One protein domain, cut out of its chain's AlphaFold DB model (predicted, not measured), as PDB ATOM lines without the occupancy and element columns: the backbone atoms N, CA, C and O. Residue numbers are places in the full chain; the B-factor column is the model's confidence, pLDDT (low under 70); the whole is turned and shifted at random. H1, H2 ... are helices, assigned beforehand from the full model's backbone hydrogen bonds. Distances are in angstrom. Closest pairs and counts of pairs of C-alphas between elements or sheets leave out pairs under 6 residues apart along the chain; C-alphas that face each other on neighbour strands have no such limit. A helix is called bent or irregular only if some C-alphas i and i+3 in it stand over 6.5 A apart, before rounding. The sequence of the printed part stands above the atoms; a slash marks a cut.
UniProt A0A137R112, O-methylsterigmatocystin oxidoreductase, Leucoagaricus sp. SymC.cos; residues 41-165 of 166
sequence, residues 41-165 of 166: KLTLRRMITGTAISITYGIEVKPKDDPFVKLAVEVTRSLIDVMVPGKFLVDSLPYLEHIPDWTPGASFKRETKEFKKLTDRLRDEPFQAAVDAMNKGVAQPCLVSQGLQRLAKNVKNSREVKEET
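AT A GLANCE: This is residues 41 to 165 of the 166 residues of the protein "O-methylsterigmatocystin oxidoreductase" of Leucoagaricus sp. SymC.cos (UniProt A0A137R112). The long helix H4 and the shorter H2 lie side by side as a two-helix slab, H1 crosses the first part of H2 to reach H4 with its last residues, and H5 leads away from there as a long arm whose residues 149 to 163 stick out free. At the other end of H2 and H4, a long loop stretch with the little helix H3 makes a loose end. The printed part has 125 residues with five named helices in the order H1, H2, H3, H4, H5 and no named strand; its class is all helix. It is loose, with a radius of gyration of the C-alphas of 20.1 A, and its outline is flat, spanning 60 by 48 by 20 A.

IN THESE COORDINATES: H1 is residues 41 to 57, 24.3 A long, and its C-alpha 41 is at (178.405, 145.124, 246.137). H2 is residues 67 to 82, 22.4 A long. H3 is residues 94 to 98; it is neither bent nor irregular, but only just: C-alphas 95 and 98 are 6.3 A apart. H4, the longest helix, is residues 107 to 135, 42.2 A from C-alpha 107 at (175.637, 167.019, 227.105) to C-alpha 135; it too is only just neither bent nor irregular, with C-alphas 123 and 126 6.2 A apart. H5 is residues 143 to 163, 31.1 A long, ending with C-alpha 163 at (131.145, 136.246, 214.799).

HOW THE PARTS SIT: H1 and H4 are the hub, touching three helices each. H1 touches residues 68 to 73 of H2, opposite ways at a steep tilt of 64 degrees; the closest C-alphas, of Gly 50 and Val 69, are 5.9 A apart. Residues 53 to 57 of H1 touch residues 126 to 130 of H4, the same way at a steep tilt of 49 degrees, with the closest C-alphas, of Tyr 57 and Ala 130, 5.5 A apart. H1 and H5 touch only at their ends; the closest C-alphas, of Thr 56 and Leu 143, are 4.8 A apart. H2 touches H4, opposite ways at a shallow tilt of 25 degrees, the closest C-alphas being those of Val 75 and Leu 118, 5.9 A apart. H3 touches no helix. Residues 127 to 134 of H4 touch residues 144 to 145 of H5, about perpendicular at 71 degrees, only just past steep; the closest C-alphas, of Met 134 and Ser 145, are 7.3 A apart. In H1 and H2 each O i to N i+4 pair is within hydrogen-bond range; in H4 24 of 25 are, in H5 16 of 17, and in H3 0 of 1, with 0 of 2 O i to N i+3 pairs.

THE WHOLE: The C-alphas of Pro 104 and Glu 164, the two farthest apart, are 62.8 A apart. The printed part has no cut. The link from H2 to H3, 11 residues, is long. The mean pLDDT of the printed part is 77.4; under 70 are residue 41 and residues 63 to 65, 82 to 109 and 163 to 165.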
ATOM      1  N   LYS A  41     179.521 144.459 246.836       64.69
ATOM      2  CA  LYS A  41     178.405 145.124 246.137       64.69
ATOM      3  C   LYS A  41     178.158 144.567 244.729       64.69
ATOM      4  O   LYS A  41     177.024 144.586 244.247       64.69
ATOM      5  N   LEU A  42     179.206 144.094 244.052       70.38
ATOM      6  CA  LEU A  42     179.109 143.648 242.662       70.38
ATOM      7  C   LEU A  42     178.425 142.281 242.552       70.38
ATOM      8  O   LEU A  42     177.653 142.058 241.619       70.38
ATOM      9  N   THR A  43     178.675 141.395 243.514       74.88
ATOM     10  CA  THR A  43     178.084 140.053 243.555       74.88
ATOM     11  C   THR A  43     176.585 140.124 243.831       74.88
ATOM     12  O   THR A  43     175.808 139.524 243.092       74.88
ATOM     13  N   LEU A  44     176.159 140.933 244.809       80.69
ATOM     14  CA  LEU A  44     174.739 141.093 245.140       80.69
ATOM     15  C   LEU A  44     173.921 141.614 243.956       80.69
ATOM     16  O   LEU A  44     172.894 141.041 243.603       80.69
ATOM     17  N   ARG A  45     174.415 142.660 243.285       78.25
ATOM     18  CA  ARG A  45     173.750 143.221 242.103       78.25
ATOM     19  C   ARG A  45     173.594 142.189 240.990       78.25
ATOM     20  O   ARG A  45     172.523 142.095 240.409       78.25
ATOM     21  N   ARG A  46     174.628 141.386 240.721       80.25
ATOM     22  CA  ARG A  46     174.562 140.321 239.708       80.25
ATOM     23  C   ARG A  46     173.515 139.265 240.052       80.25
ATOM     24  O   ARG A  46     172.788 138.851 239.157       80.25
ATOM     25  N   MET A  47     173.418 138.869 241.322       81.56
ATOM     26  CA  MET A  47     172.410 137.903 241.771       81.56
ATOM     27  C   MET A  47     170.993 138.458 241.608       81.56
ATOM     28  O   MET A  47     170.162 137.812 240.980       81.56
ATOM     29  N   ILE A  48     170.733 139.680 242.089       84.88
ATOM     30  CA  ILE A  48     169.414 140.328 241.971       84.88
ATOM     31  C   ILE A  48     169.014 140.468 240.500       84.88
ATOM     32  O   ILE A  48     167.917 140.075 240.105       84.88
ATOM     33  N   THR A  49     169.918 140.997 239.677       84.06
ATOM     34  CA  THR A  49     169.690 141.185 238.244       84.06
ATOM     35  C   THR A  49     169.463 139.857 237.524       84.06
ATOM     36  O   THR A  49     168.549 139.759 236.709       84.06
ATOM     37  N   GLY A  50     170.251 138.827 237.835       84.81
ATOM     38  CA  GLY A  50     170.086 137.500 237.248       84.81
ATOM     39  C   GLY A  50     168.736 136.874 237.593       84.81
ATOM     40  O   GLY A  50     168.019 136.410 236.707       84.81
ATOM     41  N   THR A  51     168.335 136.936 238.861       83.62
ATOM     42  CA  THR A  51     167.028 136.433 239.300       83.62
ATOM     43  C   THR A  51     165.881 137.185 238.629       83.62
ATOM     44  O   THR A  51     164.940 136.555 238.151       83.62
ATOM     45  N   ALA A  52     165.967 138.516 238.525       84.81
ATOM     46  CA  ALA A  52     164.947 139.317 237.850       84.81
ATOM     47  C   ALA A  52     164.785 138.909 236.376       84.81
ATOM     48  O   ALA A  52     163.671 138.641 235.931       84.81
ATOM     49  N   ILE A  53     165.893 138.781 235.636       86.75
ATOM     50  CA  ILE A  53     165.878 138.362 234.224       86.75
ATOM     51  C   ILE A  53     165.286 136.955 234.076       86.75
ATOM     52  O   ILE A  53     164.452 136.731 233.197       86.75
ATOM     53  N   SER A  54     165.661 136.030 234.961       85.25
ATOM     54  CA  SER A  54     165.132 134.663 234.964       85.25
ATOM     55  C   SER A  54     163.619 134.630 235.194       85.25
ATOM     56  O   SER A  54     162.893 134.005 234.424       85.25
ATOM     57  N   ILE A  55     163.103 135.380 236.171       86.62
ATOM     58  CA  ILE A  55     161.658 135.433 236.457       86.62
ATOM     59  C   ILE A  55     160.885 136.106 235.314       86.62
ATOM     60  O   ILE A  55     159.811 135.643 234.914       86.62
ATOM     61  N   THR A  56     161.405 137.218 234.788       86.56
ATOM     62  CA  THR A  56     160.707 137.998 233.762       86.56
ATOM     63  C   THR A  56     160.670 137.262 232.426       86.56
ATOM     64  O   THR A  56     159.593 137.115 231.847       86.56
ATOM     65  N   TYR A  57     161.818 136.766 231.963       85.56
ATOM     66  CA  TYR A  57     161.983 136.232 230.609       85.56
ATOM     67  C   TYR A  57     162.066 134.703 230.554       85.56
ATOM     68  O   TYR A  57     161.913 134.129 229.481       85.56
ATOM     69  N   GLY A  58     162.249 134.020 231.687       81.81
ATOM     70  CA  GLY A  58     162.382 132.559 231.723       81.81
ATOM     71  C   GLY A  58     163.728 132.069 231.196       81.81
ATOM     72  O   GLY A  58     163.824 130.933 230.735       81.81
ATOM     73  N   ILE A  59     164.747 132.935 231.211       81.81
ATOM     74  CA  ILE A  59     166.091 132.639 230.709       81.81
ATOM     75  C   ILE A  59     166.947 132.123 231.865       81.81
ATOM     76  O   ILE A  59     167.024 132.745 232.925       81.81
ATOM     77  N   GLU A  60     167.620 130.994 231.651       74.81
ATOM     78  CA  GLU A  60     168.583 130.461 232.611       74.81
ATOM     79  C   GLU A  60     169.836 131.345 232.633       74.81
ATOM     80  O   GLU A  60     170.647 131.340 231.703       74.81
ATOM     81  N   VAL A  61     169.967 132.143 233.692       72.56
ATOM     82  CA  VAL A  61     171.087 133.071 233.847       72.56
ATOM     83  C   VAL A  61     172.339 132.311 234.247       72.56
ATOM     84  O   VAL A  61     172.373 131.614 235.264       72.56
ATOM     85  N   LYS A  62     173.406 132.490 233.468       74.69
ATOM     86  CA  LYS A  62     174.683 131.839 233.763       74.69
ATOM     87  C   LYS A  62     175.329 132.473 235.001       74.69
ATOM     88  O   LYS A  62     175.457 133.698 235.066       74.69
ATOM     89  N   PRO A  63     175.832 131.667 235.957       60.97
ATOM     90  CA  PRO A  63     176.418 132.179 237.200       60.97
ATOM     91  C   PRO A  63     177.672 133.032 236.965       60.97
ATOM     92  O   PRO A  63     178.037 133.856 237.805       60.97
ATOM     93  N   LYS A  64     178.329 132.876 235.808       65.94
ATOM     94  CA  LYS A  64     179.483 133.678 235.413       65.94
ATOM     95  C   LYS A  64     179.271 134.283 234.030       65.94
ATOM     96  O   LYS A  64     179.006 133.574 233.067       65.94
ATOM     97  N   ASP A  65     179.449 135.600 233.966       67.19
ATOM     98  CA  ASP A  65     179.548 136.386 232.735       67.19
ATOM     99  C   ASP A  65     178.379 136.278 231.751       67.19
ATOM    100  O   ASP A  65     178.573 136.353 230.539       67.19
ATOM    101  N   ASP A  66     177.160 136.205 232.278       79.81
ATOM    102  CA  ASP A  66     175.962 136.298 231.457       79.81
ATOM    103  C   ASP A  66     175.879 137.664 230.731       79.81
ATOM    104  O   ASP A  66     176.019 138.715 231.378       79.81
ATOM    105  N   PRO A  67     175.687 137.679 229.397       84.06
ATOM    106  CA  PRO A  67     175.633 138.912 228.615       84.06
ATOM    107  C   PRO A  67     174.470 139.821 229.031       84.06
ATOM    108  O   PRO A  67     174.653 141.037 229.076       84.06
ATOM    109  N   PHE A  68     173.323 139.263 229.426       83.88
ATOM    110  CA  PHE A  68     172.165 140.048 229.861       83.88
ATOM    111  C   PHE A  68     172.415 140.696 231.223       83.88
ATOM    112  O   PHE A  68     172.082 141.862 231.437       83.88
ATOM    113  N   VAL A  69     173.076 139.978 232.137       84.12
ATOM    114  CA  VAL A  69     173.470 140.538 233.439       84.12
ATOM    115  C   VAL A  69     174.513 141.639 233.264       84.12
ATOM    116  O   VAL A  69     174.440 142.663 233.942       84.12
ATOM    117  N   LYS A  70     175.474 141.470 232.347       86.69
ATOM    118  CA  LYS A  70     176.447 142.527 232.023       86.69
ATOM    119  C   LYS A  70     175.754 143.769 231.474       86.69
ATOM    120  O   LYS A  70     176.025 144.859 231.976       86.69
ATOM    121  N   LEU A  71     174.834 143.593 230.527       86.12
ATOM    122  CA  LEU A  71     174.062 144.682 229.934       86.12
ATOM    123  C   LEU A  71     173.231 145.425 230.991       86.12
ATOM    124  O   LEU A  71     173.268 146.648 231.062       86.12
ATOM    125  N   ALA A  72     172.563 144.705 231.890       85.38
ATOM    126  CA  ALA A  72     171.819 145.316 232.991       85.38
ATOM    127  C   ALA A  72     172.724 146.060 233.985       85.38
ATOM    128  O   ALA A  72     172.386 147.143 234.472       85.38
ATOM    129  N   VAL A  73     173.914 145.525 234.271       85.81
ATOM    130  CA  VAL A  73     174.910 146.238 235.080       85.81
ATOM    131  C   VAL A  73     175.386 147.507 234.363       85.81
ATOM    132  O   VAL A  73     175.568 148.527 235.020       85.81
ATOM    133  N   GLU A  74     175.556 147.492 233.050       85.56
ATOM    134  CA  GLU A  74     175.941 148.674 232.273       85.56
ATOM    135  C   GLU A  74     174.838 149.744 232.248       85.56
ATOM    136  O   GLU A  74     175.107 150.910 232.548       85.56
ATOM    137  N   VAL A  75     173.585 149.339 232.018       84.81
ATOM    138  CA  VAL A  75     172.405 150.219 232.062       84.81
ATOM    139  C   VAL A  75     172.289 150.891 233.420       84.81
ATOM    140  O   VAL A  75     172.212 152.112 233.498       84.81
ATOM    141  N   THR A  76     172.332 150.128 234.513       82.88
ATOM    142  CA  THR A  76     172.183 150.715 235.848       82.88
ATOM    143  C   THR A  76     173.392 151.580 236.237       82.88
ATOM    144  O   THR A  76     173.240 152.482 237.050       82.88
ATOM    145  N   ARG A  77     174.596 151.360 235.683       83.25
ATOM    146  CA  ARG A  77     175.725 152.298 235.872       83.25
ATOM    147  C   ARG A  77     175.458 153.614 235.149       83.25
ATOM    148  O   ARG A  77     175.500 154.657 235.785       83.25
ATOM    149  N   SER A  78     175.081 153.531 233.876       78.69
ATOM    150  CA  SER A  78     174.727 154.697 233.060       78.69
ATOM    151  C   SER A  78     173.567 155.479 233.679       78.69
ATOM    152  O   SER A  78     173.588 156.700 233.703       78.69
ATOM    153  N   LEU A  79     172.581 154.785 234.256       76.69
ATOM    154  CA  LEU A  79     171.475 155.411 234.973       76.69
ATOM    155  C   LEU A  79     171.953 156.181 236.200       76.69
ATOM    156  O   LEU A  79     171.549 157.318 236.385       76.69
ATOM    157  N   ILE A  80     172.809 155.579 237.031       78.12
ATOM    158  CA  ILE A  80     173.358 156.255 238.213       78.12
ATOM    159  C   ILE A  80     174.121 157.512 237.789       78.12
ATOM    160  O   ILE A  80     173.936 158.552 238.412       78.12
ATOM    161  N   ASP A  81     174.896 157.440 236.706       72.00
ATOM    162  CA  ASP A  81     175.641 158.584 236.169       72.00
ATOM    163  C   ASP A  81     174.728 159.678 235.592       72.00
ATOM    164  O   ASP A  81     175.116 160.851 235.593       72.00
ATOM    165  N   VAL A  82     173.537 159.305 235.104       67.25
ATOM    166  CA  VAL A  82     172.508 160.226 234.595       67.25
ATOM    167  C   VAL A  82     171.646 160.811 235.728       67.25
ATOM    168  O   VAL A  82     171.189 161.944 235.635       67.25
ATOM    169  N   MET A  83     171.440 160.072 236.818       64.50
ATOM    170  CA  MET A  83     170.604 160.479 237.955       64.50
ATOM    171  C   MET A  83     171.368 161.256 239.036       64.50
ATOM    172  O   MET A  83     170.797 161.519 240.092       64.50
ATOM    173  N   VAL A  84     172.647 161.602 238.827       66.94
ATOM    174  CA  VAL A  84     173.410 162.406 239.795       66.94
ATOM    175  C   VAL A  84     172.802 163.815 239.876       66.94
ATOM    176  O   VAL A  84     172.951 164.591 238.924       66.94
ATOM    177  N   PRO A  85     172.159 164.182 241.005       50.06
ATOM    178  CA  PRO A  85     171.540 165.493 241.147       50.06
ATOM    179  C   PRO A  85     172.620 166.578 241.083       50.06
ATOM    180  O   PRO A  85     173.654 166.485 241.745       50.06
ATOM    181  N   GLY A  86     172.401 167.598 240.251       53.94
ATOM    182  CA  GLY A  86     173.355 168.691 240.021       53.94
ATOM    183  C   GLY A  86     174.318 168.491 238.843       53.94
ATOM    184  O   GLY A  86     175.004 169.441 238.470       53.94
ATOM    185  N   LYS A  87     174.343 167.311 238.201       55.53
ATOM    186  CA  LYS A  87     175.088 167.096 236.941       55.53
ATOM    187  C   LYS A  87     174.358 167.697 235.733       55.53
ATOM    188  O   LYS A  87     174.993 168.105 234.762       55.53
ATOM    189  N   PHE A  88     173.032 167.795 235.808       55.31
ATOM    190  CA  PHE A  88     172.195 168.349 234.750       55.31
ATOM    191  C   PHE A  88     171.342 169.490 235.293       55.31
ATOM    192  O   PHE A  88     170.506 169.290 236.167       55.31
ATOM    193  N   LEU A  89     171.506 170.687 234.720       52.22
ATOM    194  CA  LEU A  89     170.647 171.852 234.989       52.22
ATOM    195  C   LEU A  89     169.149 171.583 234.713       52.22
ATOM    196  O   LEU A  89     168.296 172.371 235.116       52.22
ATOM    197  N   VAL A  90     168.832 170.468 234.045       51.38
ATOM    198  CA  VAL A  90     167.484 170.010 233.673       51.38
ATOM    199  C   VAL A  90     166.625 169.656 234.886       51.38
ATOM    200  O   VAL A  90     165.433 169.943 234.858       51.38
ATOM    201  N   ASP A  91     167.213 169.151 235.977       53.34
ATOM    202  CA  ASP A  91     166.459 168.840 237.207       53.34
ATOM    203  C   ASP A  91     165.912 170.098 237.906       53.34
ATOM    204  O   ASP A  91     165.007 170.013 238.729       53.34
ATOM    205  N   SER A  92     166.449 171.282 237.587       53.97
ATOM    206  CA  SER A  92     166.013 172.563 238.166       53.97
ATOM    207  C   SER A  92     165.156 173.406 237.216       53.97
ATOM    208  O   SER A  92     164.490 174.333 237.670       53.97
ATOM    209  N   LEU A  93     165.164 173.120 235.907       55.91
ATOM    210  CA  LEU A  93     164.514 173.946 234.887       55.91
ATOM    211  C   LEU A  93     163.846 173.071 233.802       55.91
ATOM    212  O   LEU A  93     164.500 172.717 232.817       55.91
ATOM    213  N   PRO A  94     162.530 172.785 233.902       58.81
ATOM    214  CA  PRO A  94     161.799 171.966 232.920       58.81
ATOM    215  C   PRO A  94     161.772 172.574 231.503       58.81
ATOM    216  O   PRO A  94     161.485 171.886 230.528       58.81
ATOM    217  N   TYR A  95     162.132 173.854 231.352       59.62
ATOM    218  CA  TYR A  95     162.235 174.540 230.059       59.62
ATOM    219  C   TYR A  95     163.415 174.053 229.189       59.62
ATOM    220  O   TYR A  95     163.448 174.313 227.985       59.62
ATOM    221  N   LEU A  96     164.381 173.331 229.773       57.41
ATOM    222  CA  LEU A  96     165.569 172.831 229.072       57.41
ATOM    223  C   LEU A  96     165.280 171.632 228.140       57.41
ATOM    224  O   LEU A  96     166.110 171.311 227.287       57.41
ATOM    225  N   GLU A  97     164.107 170.992 228.235       60.88
ATOM    226  CA  GLU A  97     163.707 169.884 227.346       60.88
ATOM    227  C   GLU A  97     163.655 170.318 225.865       60.88
ATOM    228  O   GLU A  97     164.109 169.594 224.971       60.88
ATOM    229  N   HIS A  98     163.205 171.551 225.611       61.66
ATOM    230  CA  HIS A  98     162.999 172.110 224.270       61.66
ATOM    231  C   HIS A  98     164.263 172.703 223.642       61.66
ATOM    232  O   HIS A  98     164.227 173.202 222.517       61.66
ATOM    233  N   ILE A  99     165.396 172.661 224.345       65.06
ATOM    234  CA  ILE A  99     166.600 173.328 223.871       65.06
ATOM    235  C   ILE A  99     167.313 172.479 222.813       65.06
ATOM    236  O   ILE A  99     167.580 171.303 223.053       65.06
ATOM    237  N   PRO A 100     167.631 173.028 221.636       63.06
ATOM    238  CA  PRO A 100     168.290 172.277 220.574       63.06
ATOM    239  C   PRO A 100     169.686 171.770 220.983       63.06
ATOM    240  O   PRO A 100     170.395 172.403 221.760       63.06
ATOM    241  N   ASP A 101     170.093 170.631 220.410       62.91
ATOM    242  CA  ASP A 101     171.309 169.869 220.759       62.91
ATOM    243  C   ASP A 101     172.634 170.672 220.666       62.91
ATOM    244  O   ASP A 101     173.671 170.193 221.120       62.91
ATOM    245  N   TRP A 102     172.623 171.885 220.097       67.44
ATOM    246  CA  TRP A 102     173.802 172.744 219.929       67.44
ATOM    247  C   TRP A 102     174.118 173.639 221.135       67.44
ATOM    248  O   TRP A 102     175.184 174.258 221.157       67.44
ATOM    249  N   THR A 103     173.236 173.748 222.134       66.19
ATOM    250  CA  THR A 103     173.492 174.671 223.248       66.19
ATOM    251  C   THR A 103     174.618 174.195 224.169       66.19
ATOM    252  O   THR A 103     174.646 173.012 224.538       66.19
ATOM    253  N   PRO A 104     175.507 175.100 224.614       57.94
ATOM    254  CA  PRO A 104     176.555 174.774 225.576       57.94
ATOM    255  C   PRO A 104     175.913 174.338 226.904       57.94
ATOM    256  O   PRO A 104     175.270 175.134 227.579       57.94
ATOM    257  N   GLY A 105     176.034 173.048 227.241       61.41
ATOM    258  CA  GLY A 105     175.365 172.417 228.391       61.41
ATOM    259  C   GLY A 105     174.382 171.290 228.038       61.41
ATOM    260  O   GLY A 105     173.927 170.584 228.933       61.41
ATOM    261  N   ALA A 106     174.102 171.042 226.751       63.62
ATOM    262  CA  ALA A 106     173.224 169.954 226.288       63.62
ATOM    263  C   ALA A 106     173.875 168.550 226.272       63.62
ATOM    264  O   ALA A 106     173.358 167.629 225.636       63.62
ATOM    265  N   SER A 107     174.989 168.339 226.986       67.50
ATOM    266  CA  SER A 107     175.637 167.019 227.105       67.50
ATOM    267  C   SER A 107     174.690 165.949 227.662       67.50
ATOM    268  O   SER A 107     174.794 164.784 227.276       67.50
ATOM    269  N   PHE A 108     173.705 166.360 228.472       67.69
ATOM    270  CA  PHE A 108     172.635 165.506 228.988       67.69
ATOM    271  C   PHE A 108     171.857 164.798 227.883       67.69
ATOM    272  O   PHE A 108     171.617 163.603 227.988       67.69
ATOM    273  N   LYS A 109     171.535 165.482 226.774       69.06
ATOM    274  CA  LYS A 109     170.762 164.878 225.680       69.06
ATOM    275  C   LYS A 109     171.501 163.709 225.051       69.06
ATOM    276  O   LYS A 109     170.873 162.729 224.657       69.06
ATOM    277  N   ARG A 110     172.832 163.786 224.973       74.62
ATOM    278  CA  ARG A 110     173.663 162.690 224.467       74.62
ATOM    279  C   ARG A 110     173.701 161.524 225.452       74.62
ATOM    280  O   ARG A 110     173.487 160.392 225.035       74.62
ATOM    281  N   GLU A 111     173.906 161.793 226.741       72.38
ATOM    282  CA  GLU A 111     173.924 160.748 227.776       72.38
ATOM    283  C   GLU A 111     172.559 160.053 227.917       72.38
ATOM    284  O   GLU A 111     172.498 158.825 227.973       72.38
ATOM    285  N   THR A 112     171.450 160.797 227.857       72.88
ATOM    286  CA  THR A 112     170.094 160.229 227.864       72.88
ATOM    287  C   THR A 112     169.813 159.392 226.614       72.88
ATOM    288  O   THR A 112     169.190 158.336 226.727       72.88
ATOM    289  N   LYS A 113     170.272 159.812 225.425       78.06
ATOM    290  CA  LYS A 113     170.134 159.019 224.186       78.06
ATOM    291  C   LYS A 113     170.885 157.685 224.288       78.06
ATOM    292  O   LYS A 113     170.316 156.651 223.940       78.06
ATOM    293  N   GLU A 114     172.115 157.691 224.803       81.88
ATOM    294  CA  GLU A 114     172.893 156.461 225.017       81.88
ATOM    295  C   GLU A 114     172.254 155.558 226.082       81.88
ATOM    296  O   GLU A 114     172.078 154.359 225.858       81.88
ATOM    297  N   PHE A 115     171.805 156.130 227.203       79.00
ATOM    298  CA  PHE A 115     171.077 155.388 228.232       79.00
ATOM    299  C   PHE A 115     169.799 154.737 227.682       79.00
ATOM    300  O   PHE A 115     169.532 153.561 227.950       79.00
ATOM    301  N   LYS A 116     169.028 155.479 226.877       80.44
ATOM    302  CA  LYS A 116     167.824 154.965 226.222       80.44
ATOM    303  C   LYS A 116     168.158 153.782 225.318       80.44
ATOM    304  O   LYS A 116     167.550 152.730 225.462       80.44
ATOM    305  N   LYS A 117     169.187 153.906 224.477       87.75
ATOM    306  CA  LYS A 117     169.645 152.823 223.595       87.75
ATOM    307  C   LYS A 117     170.043 151.563 224.370       87.75
ATOM    308  O   LYS A 117     169.700 150.458 223.957       87.75
ATOM    309  N   LEU A 118     170.760 151.706 225.486       85.38
ATOM    310  CA  LEU A 118     171.136 150.566 226.330       85.38
ATOM    311  C   LEU A 118     169.915 149.926 227.008       85.38
ATOM    312  O   LEU A 118     169.837 148.703 227.110       85.38
ATOM    313  N   THR A 119     168.957 150.745 227.440       84.44
ATOM    314  CA  THR A 119     167.717 150.279 228.077       84.44
ATOM    315  C   THR A 119     166.818 149.541 227.089       84.44
ATOM    316  O   THR A 119     166.307 148.471 227.418       84.44
ATOM    317  N   ASP A 120     166.678 150.066 225.871       88.94
ATOM    318  CA  ASP A 120     165.918 149.431 224.793       88.94
ATOM    319  C   ASP A 120     166.512 148.051 224.475       88.94
ATOM    320  O   ASP A 120     165.799 147.053 224.474       88.94
ATOM    321  N   ARG A 121     167.843 147.947 224.369       90.06
ATOM    322  CA  ARG A 121     168.528 146.654 224.198       90.06
ATOM    323  C   ARG A 121     168.292 145.688 225.358       90.06
ATOM    324  O   ARG A 121     168.029 144.512 225.127       90.06
ATOM    325  N   LEU A 122     168.359 146.171 226.600       87.75
ATOM    326  CA  LEU A 122     168.122 145.341 227.785       87.75
ATOM    327  C   LEU A 122     166.690 144.801 227.845       87.75
ATOM    328  O   LEU A 122     166.452 143.759 228.453       87.75
ATOM    329  N   ARG A 123     165.734 145.497 227.237       87.25
ATOM    330  CA  ARG A 123     164.357 145.031 227.111       87.25
ATOM    331  C   ARG A 123     164.196 144.078 225.930       87.25
ATOM    332  O   ARG A 123     163.649 142.991 226.098       87.25
ATOM    333  N   ASP A 124     164.654 144.492 224.756       91.19
ATOM    334  CA  ASP A 124     164.332 143.837 223.492       91.19
ATOM    335  C   ASP A 124     165.092 142.524 223.311       91.19
ATOM    336  O   ASP A 124     164.491 141.529 222.912       91.19
ATOM    337  N   GLU A 125     166.383 142.480 223.658       90.81
ATOM    338  CA  GLU A 125     167.215 141.284 223.483       90.81
ATOM    339  C   GLU A 125     166.688 140.071 224.293       90.81
ATOM    340  O   GLU A 125     166.442 139.017 223.697       90.81
ATOM    341  N   PRO A 126     166.443 140.162 225.620       87.06
ATOM    342  CA  PRO A 126     165.901 139.029 226.371       87.06
ATOM    343  C   PRO A 126     164.420 138.766 226.065       87.06
ATOM    344  O   PRO A 126     163.977 137.621 226.160       87.06
ATOM    345  N   PHE A 127     163.650 139.781 225.657       88.56
ATOM    346  CA  PHE A 127     162.274 139.573 225.205       88.56
ATOM    347  C   PHE A 127     162.225 138.725 223.931       88.56
ATOM    348  O   PHE A 127     161.481 137.745 223.881       88.56
ATOM    349  N   GLN A 128     163.043 139.055 222.930       90.50
ATOM    350  CA  GLN A 128     163.153 138.274 221.697       90.50
ATOM    351  C   GLN A 128     163.605 136.843 221.992       90.50
ATOM    352  O   GLN A 128     162.979 135.898 221.519       90.50
ATOM    353  N   ALA A 129     164.607 136.667 222.859       87.88
ATOM    354  CA  ALA A 129     165.049 135.338 223.279       87.88
ATOM    355  C   ALA A 129     163.926 134.521 223.950       87.88
ATOM    356  O   ALA A 129     163.787 133.324 223.684       87.88
ATOM    357  N   ALA A 130     163.097 135.158 224.785       87.88
ATOM    358  CA  ALA A 130     161.945 134.512 225.411       87.88
ATOM    359  C   ALA A 130     160.875 134.113 224.380       87.88
ATOM    360  O   ALA A 130     160.364 132.992 224.423       87.88
ATOM    361  N   VAL A 131     160.562 134.996 223.427       88.56
ATOM    362  CA  VAL A 131     159.613 134.716 222.335       88.56
ATOM    363  C   VAL A 131     160.112 133.570 221.453       88.56
ATOM    364  O   VAL A 131     159.349 132.655 221.144       88.56
ATOM    365  N   ASP A 132     161.397 133.554 221.107       89.19
ATOM    366  CA  ASP A 132     162.003 132.473 220.328       89.19
ATOM    367  C   ASP A 132     161.947 131.133 221.064       89.19
ATOM    368  O   ASP A 132     161.653 130.100 220.457       89.19
ATOM    369  N   ALA A 133     162.194 131.132 222.376       85.88
ATOM    370  CA  ALA A 133     162.047 129.938 223.202       85.88
ATOM    371  C   ALA A 133     160.589 129.446 223.232       85.88
ATOM    372  O   ALA A 133     160.351 128.234 223.210       85.88
ATOM    373  N   MET A 134     159.614 130.364 223.236       86.50
ATOM    374  CA  MET A 134     158.187 130.022 223.187       86.50
ATOM    375  C   MET A 134     157.810 129.407 221.841       86.50
ATOM    376  O   MET A 134     157.159 128.366 221.816       86.50
ATOM    377  N   ASN A 135     158.273 129.996 220.736       86.62
ATOM    378  CA  ASN A 135     158.034 129.480 219.386       86.62
ATOM    379  C   ASN A 135     158.647 128.087 219.180       86.62
ATOM    380  O   ASN A 135     158.077 127.253 218.482       86.62
ATOM    381  N   LYS A 136     159.789 127.812 219.820       87.00
ATOM    382  CA  LYS A 136     160.454 126.499 219.805       87.00
ATOM    383  C   LYS A 136     159.825 125.476 220.762       87.00
ATOM    384  O   LYS A 136     160.257 124.329 220.774       87.00
ATOM    385  N   GLY A 137     158.851 125.876 221.584       82.31
ATOM    386  CA  GLY A 137     158.205 125.001 222.569       82.31
ATOM    387  C   GLY A 137     159.085 124.614 223.764       82.31
ATOM    388  O   GLY A 137     158.725 123.710 224.512       82.31
ATOM    389  N   VAL A 138     160.226 125.285 223.962       82.75
ATOM    390  CA  VAL A 138     161.182 125.017 225.057       82.75
ATOM    391  C   VAL A 138     161.156 126.091 226.151       82.75
ATOM    392  O   VAL A 138     161.945 126.036 227.094       82.75
ATOM    393  N   ALA A 139     160.274 127.086 226.030       80.00
ATOM    394  CA  ALA A 139     160.158 128.165 227.003       80.00
ATOM    395  C   ALA A 139     159.693 127.672 228.373       80.00
ATOM    396  O   ALA A 139     158.709 126.940 228.501       80.00
ATOM    397  N   GLN A 140     160.361 128.174 229.407       78.25
ATOM    398  CA  GLN A 140     159.911 128.036 230.782       78.25
ATOM    399  C   GLN A 140     158.713 128.967 231.067       78.25
ATOM    400  O   GLN A 140     158.552 130.008 230.415       78.25
ATOM    401  N   PRO A 141     157.864 128.638 232.057       82.00
ATOM    402  CA  PRO A 141     156.837 129.554 232.536       82.00
ATOM    403  C   PRO A 141     157.499 130.797 233.148       82.00
ATOM    404  O   PRO A 141     158.226 130.702 234.132       82.00
ATOM    405  N   CYS A 142     157.239 131.969 232.578       86.12
ATOM    406  CA  CYS A 142     157.809 133.246 232.993       86.12
ATOM    407  C   CYS A 142     156.757 134.352 232.879       86.12
ATOM    408  O   CYS A 142     155.657 134.131 232.361       86.12
ATOM    409  N   LEU A 143     157.070 135.548 233.377       88.69
ATOM    410  CA  LEU A 143     156.119 136.661 233.343       88.69
ATOM    411  C   LEU A 143     155.718 137.025 231.904       88.69
ATOM    412  O   LEU A 143     154.536 137.236 231.626       88.69
ATOM    413  N   VAL A 144     156.685 137.041 230.981       88.19
ATOM    414  CA  VAL A 144     156.441 137.313 229.557       88.19
ATOM    415  C   VAL A 144     155.558 136.240 228.928       88.19
ATOM    416  O   VAL A 144     154.591 136.583 228.245       88.19
ATOM    417  N   SER A 145     155.818 134.956 229.183       86.94
ATOM    418  CA  SER A 145     155.022 133.884 228.579       86.94
ATOM    419  C   SER A 145     153.586 133.876 229.099       86.94
ATOM    420  O   SER A 145     152.650 133.751 228.307       86.94
ATOM    421  N   GLN A 146     153.379 134.139 230.392       88.69
ATOM    422  CA  GLN A 146     152.041 134.343 230.955       88.69
ATOM    423  C   GLN A 146     151.337 135.567 230.355       88.69
ATOM    424  O   GLN A 146     150.152 135.494 230.021       88.69
ATOM    425  N   GLY A 147     152.054 136.684 230.198       89.56
ATOM    426  CA  GLY A 147     151.527 137.900 229.580       89.56
ATOM    427  C   GLY A 147     151.067 137.660 228.142       89.56
ATOM    428  O   GLY A 147     149.925 137.964 227.798       89.56
ATOM    429  N   LEU A 148     151.914 137.034 227.324       88.50
ATOM    430  CA  LEU A 148     151.608 136.717 225.928       88.50
ATOM    431  C   LEU A 148     150.447 135.727 225.796       88.50
ATOM    432  O   LEU A 148     149.564 135.926 224.961       88.50
ATOM    433  N   GLN A 149     150.381 134.704 226.651       87.69
ATOM    434  CA  GLN A 149     149.254 133.767 226.664       87.69
ATOM    435  C   GLN A 149     147.928 134.453 227.013       87.69
ATOM    436  O   GLN A 149     146.903 134.155 226.397       87.69
ATOM    437  N   ARG A 150     147.926 135.381 227.980       89.94
ATOM    438  CA  ARG A 150     146.730 136.173 228.322       89.94
ATOM    439  C   ARG A 150     146.284 137.039 227.147       89.94
ATOM    440  O   ARG A 150     145.099 137.055 226.829       89.94
ATOM    441  N   LEU A 151     147.224 137.695 226.467       90.19
ATOM    442  CA  LEU A 151     146.921 138.493 225.278       90.19
ATOM    443  C   LEU A 151     146.340 137.631 224.152       90.19
ATOM    444  O   LEU A 151     145.312 137.993 223.585       90.19
ATOM    445  N   ALA A 152     146.925 136.463 223.877       88.12
ATOM    446  CA  ALA A 152     146.416 135.541 222.862       88.12
ATOM    447  C   ALA A 152     144.975 135.080 223.158       88.12
ATOM    448  O   ALA A 152     144.135 135.061 222.257       88.12
ATOM    449  N   LYS A 153     144.664 134.773 224.427       89.38
ATOM    450  CA  LYS A 153     143.300 134.427 224.864       89.38
ATOM    451  C   LYS A 153     142.321 135.584 224.658       89.38
ATOM    452  O   LYS A 153     141.253 135.375 224.091       89.38
ATOM    453  N   ASN A 154     142.703 136.800 225.049       90.56
ATOM    454  CA  ASN A 154     141.857 137.987 224.893       90.56
ATOM    455  C   ASN A 154     141.560 138.293 223.418       90.56
ATOM    456  O   ASN A 154     140.430 138.642 223.072       90.56
ATOM    457  N   VAL A 155     142.555 138.130 222.539       90.31
ATOM    458  CA  VAL A 155     142.385 138.302 221.090       90.31
ATOM    459  C   VAL A 155     141.407 137.274 220.523       90.31
ATOM    460  O   VAL A 155     140.561 137.645 219.714       90.31
ATOM    461  N   LYS A 156     141.489 136.008 220.951       86.75
ATOM    462  CA  LYS A 156     140.567 134.952 220.509       86.75
ATOM    463  C   LYS A 156     139.125 135.247 220.940       86.75
ATOM    464  O   LYS A 156     138.245 135.298 220.089       86.75
ATOM    465  N   ASN A 157     138.928 135.580 222.216       86.62
ATOM    466  CA  ASN A 157     137.617 135.938 222.768       86.62
ATOM    467  C   ASN A 157     137.000 137.156 222.050       86.62
ATOM    468  O   ASN A 157     135.806 137.203 221.794       86.62
ATOM    469  N   SER A 158     137.825 138.138 221.664       83.62
ATOM    470  CA  SER A 158     137.367 139.332 220.930       83.62
ATOM    471  C   SER A 158     136.959 139.056 219.476       83.62
ATOM    472  O   SER A 158     136.300 139.897 218.866       83.62
ATOM    473  N   ARG A 159     137.399 137.934 218.890       80.38
ATOM    474  CA  ARG A 159     137.010 137.512 217.535       80.38
ATOM    475  C   ARG A 159     135.717 136.702 217.566       80.38
ATOM    476  O   ARG A 159     134.832 137.004 216.781       80.38
ATOM    477  N   GLU A 160     135.583 135.789 218.527       77.88
ATOM    478  CA  GLU A 160     134.366 134.984 218.731       77.88
ATOM    479  C   GLU A 160     133.142 135.883 219.001       77.88
ATOM    480  O   GLU A 160     132.115 135.750 218.343       77.88
ATOM    481  N   VAL A 161     133.289 136.925 219.833       78.69
ATOM    482  CA  VAL A 161     132.206 137.901 220.100       78.69
ATOM    483  C   VAL A 161     131.737 138.652 218.840       78.69
ATOM    484  O   VAL A 161     130.588 139.086 218.772       78.69
ATOM    485  N   LYS A 162     132.600 138.819 217.829       74.38
ATOM    486  CA  LYS A 162     132.246 139.490 216.564       74.38
ATOM    487  C   LYS A 162     131.584 138.556 215.548       74.38
ATOM    488  O   LYS A 162     130.902 139.053 214.662       74.38
ATOM    489  N   GLU A 163     131.792 137.246 215.660       69.69
ATOM    490  CA  GLU A 163     131.145 136.246 214.799       69.69
ATOM    491  C   GLU A 163     129.742 135.873 215.301       69.69
ATOM    492  O   GLU A 163     128.885 135.543 214.493       69.69
ATOM    493  N   GLU A 164     129.469 135.993 216.604       62.06
ATOM    494  CA  GLU A 164     128.145 135.713 217.195       62.06
ATOM    495  C   GLU A 164     127.146 136.883 217.096       62.06
ATOM    496  O   GLU A 164     125.964 136.725 217.395       62.06
ATOM    497  N   THR A 165     127.607 138.074 216.707       59.06
ATOM    498  CA  THR A 165     126.782 139.293 216.607       59.06
ATOM    499  C   THR A 165     126.333 139.618 215.179       59.06
ATOM    500  O   THR A 165     125.891 140.740 214.919       59.06
TER     501      THR A 165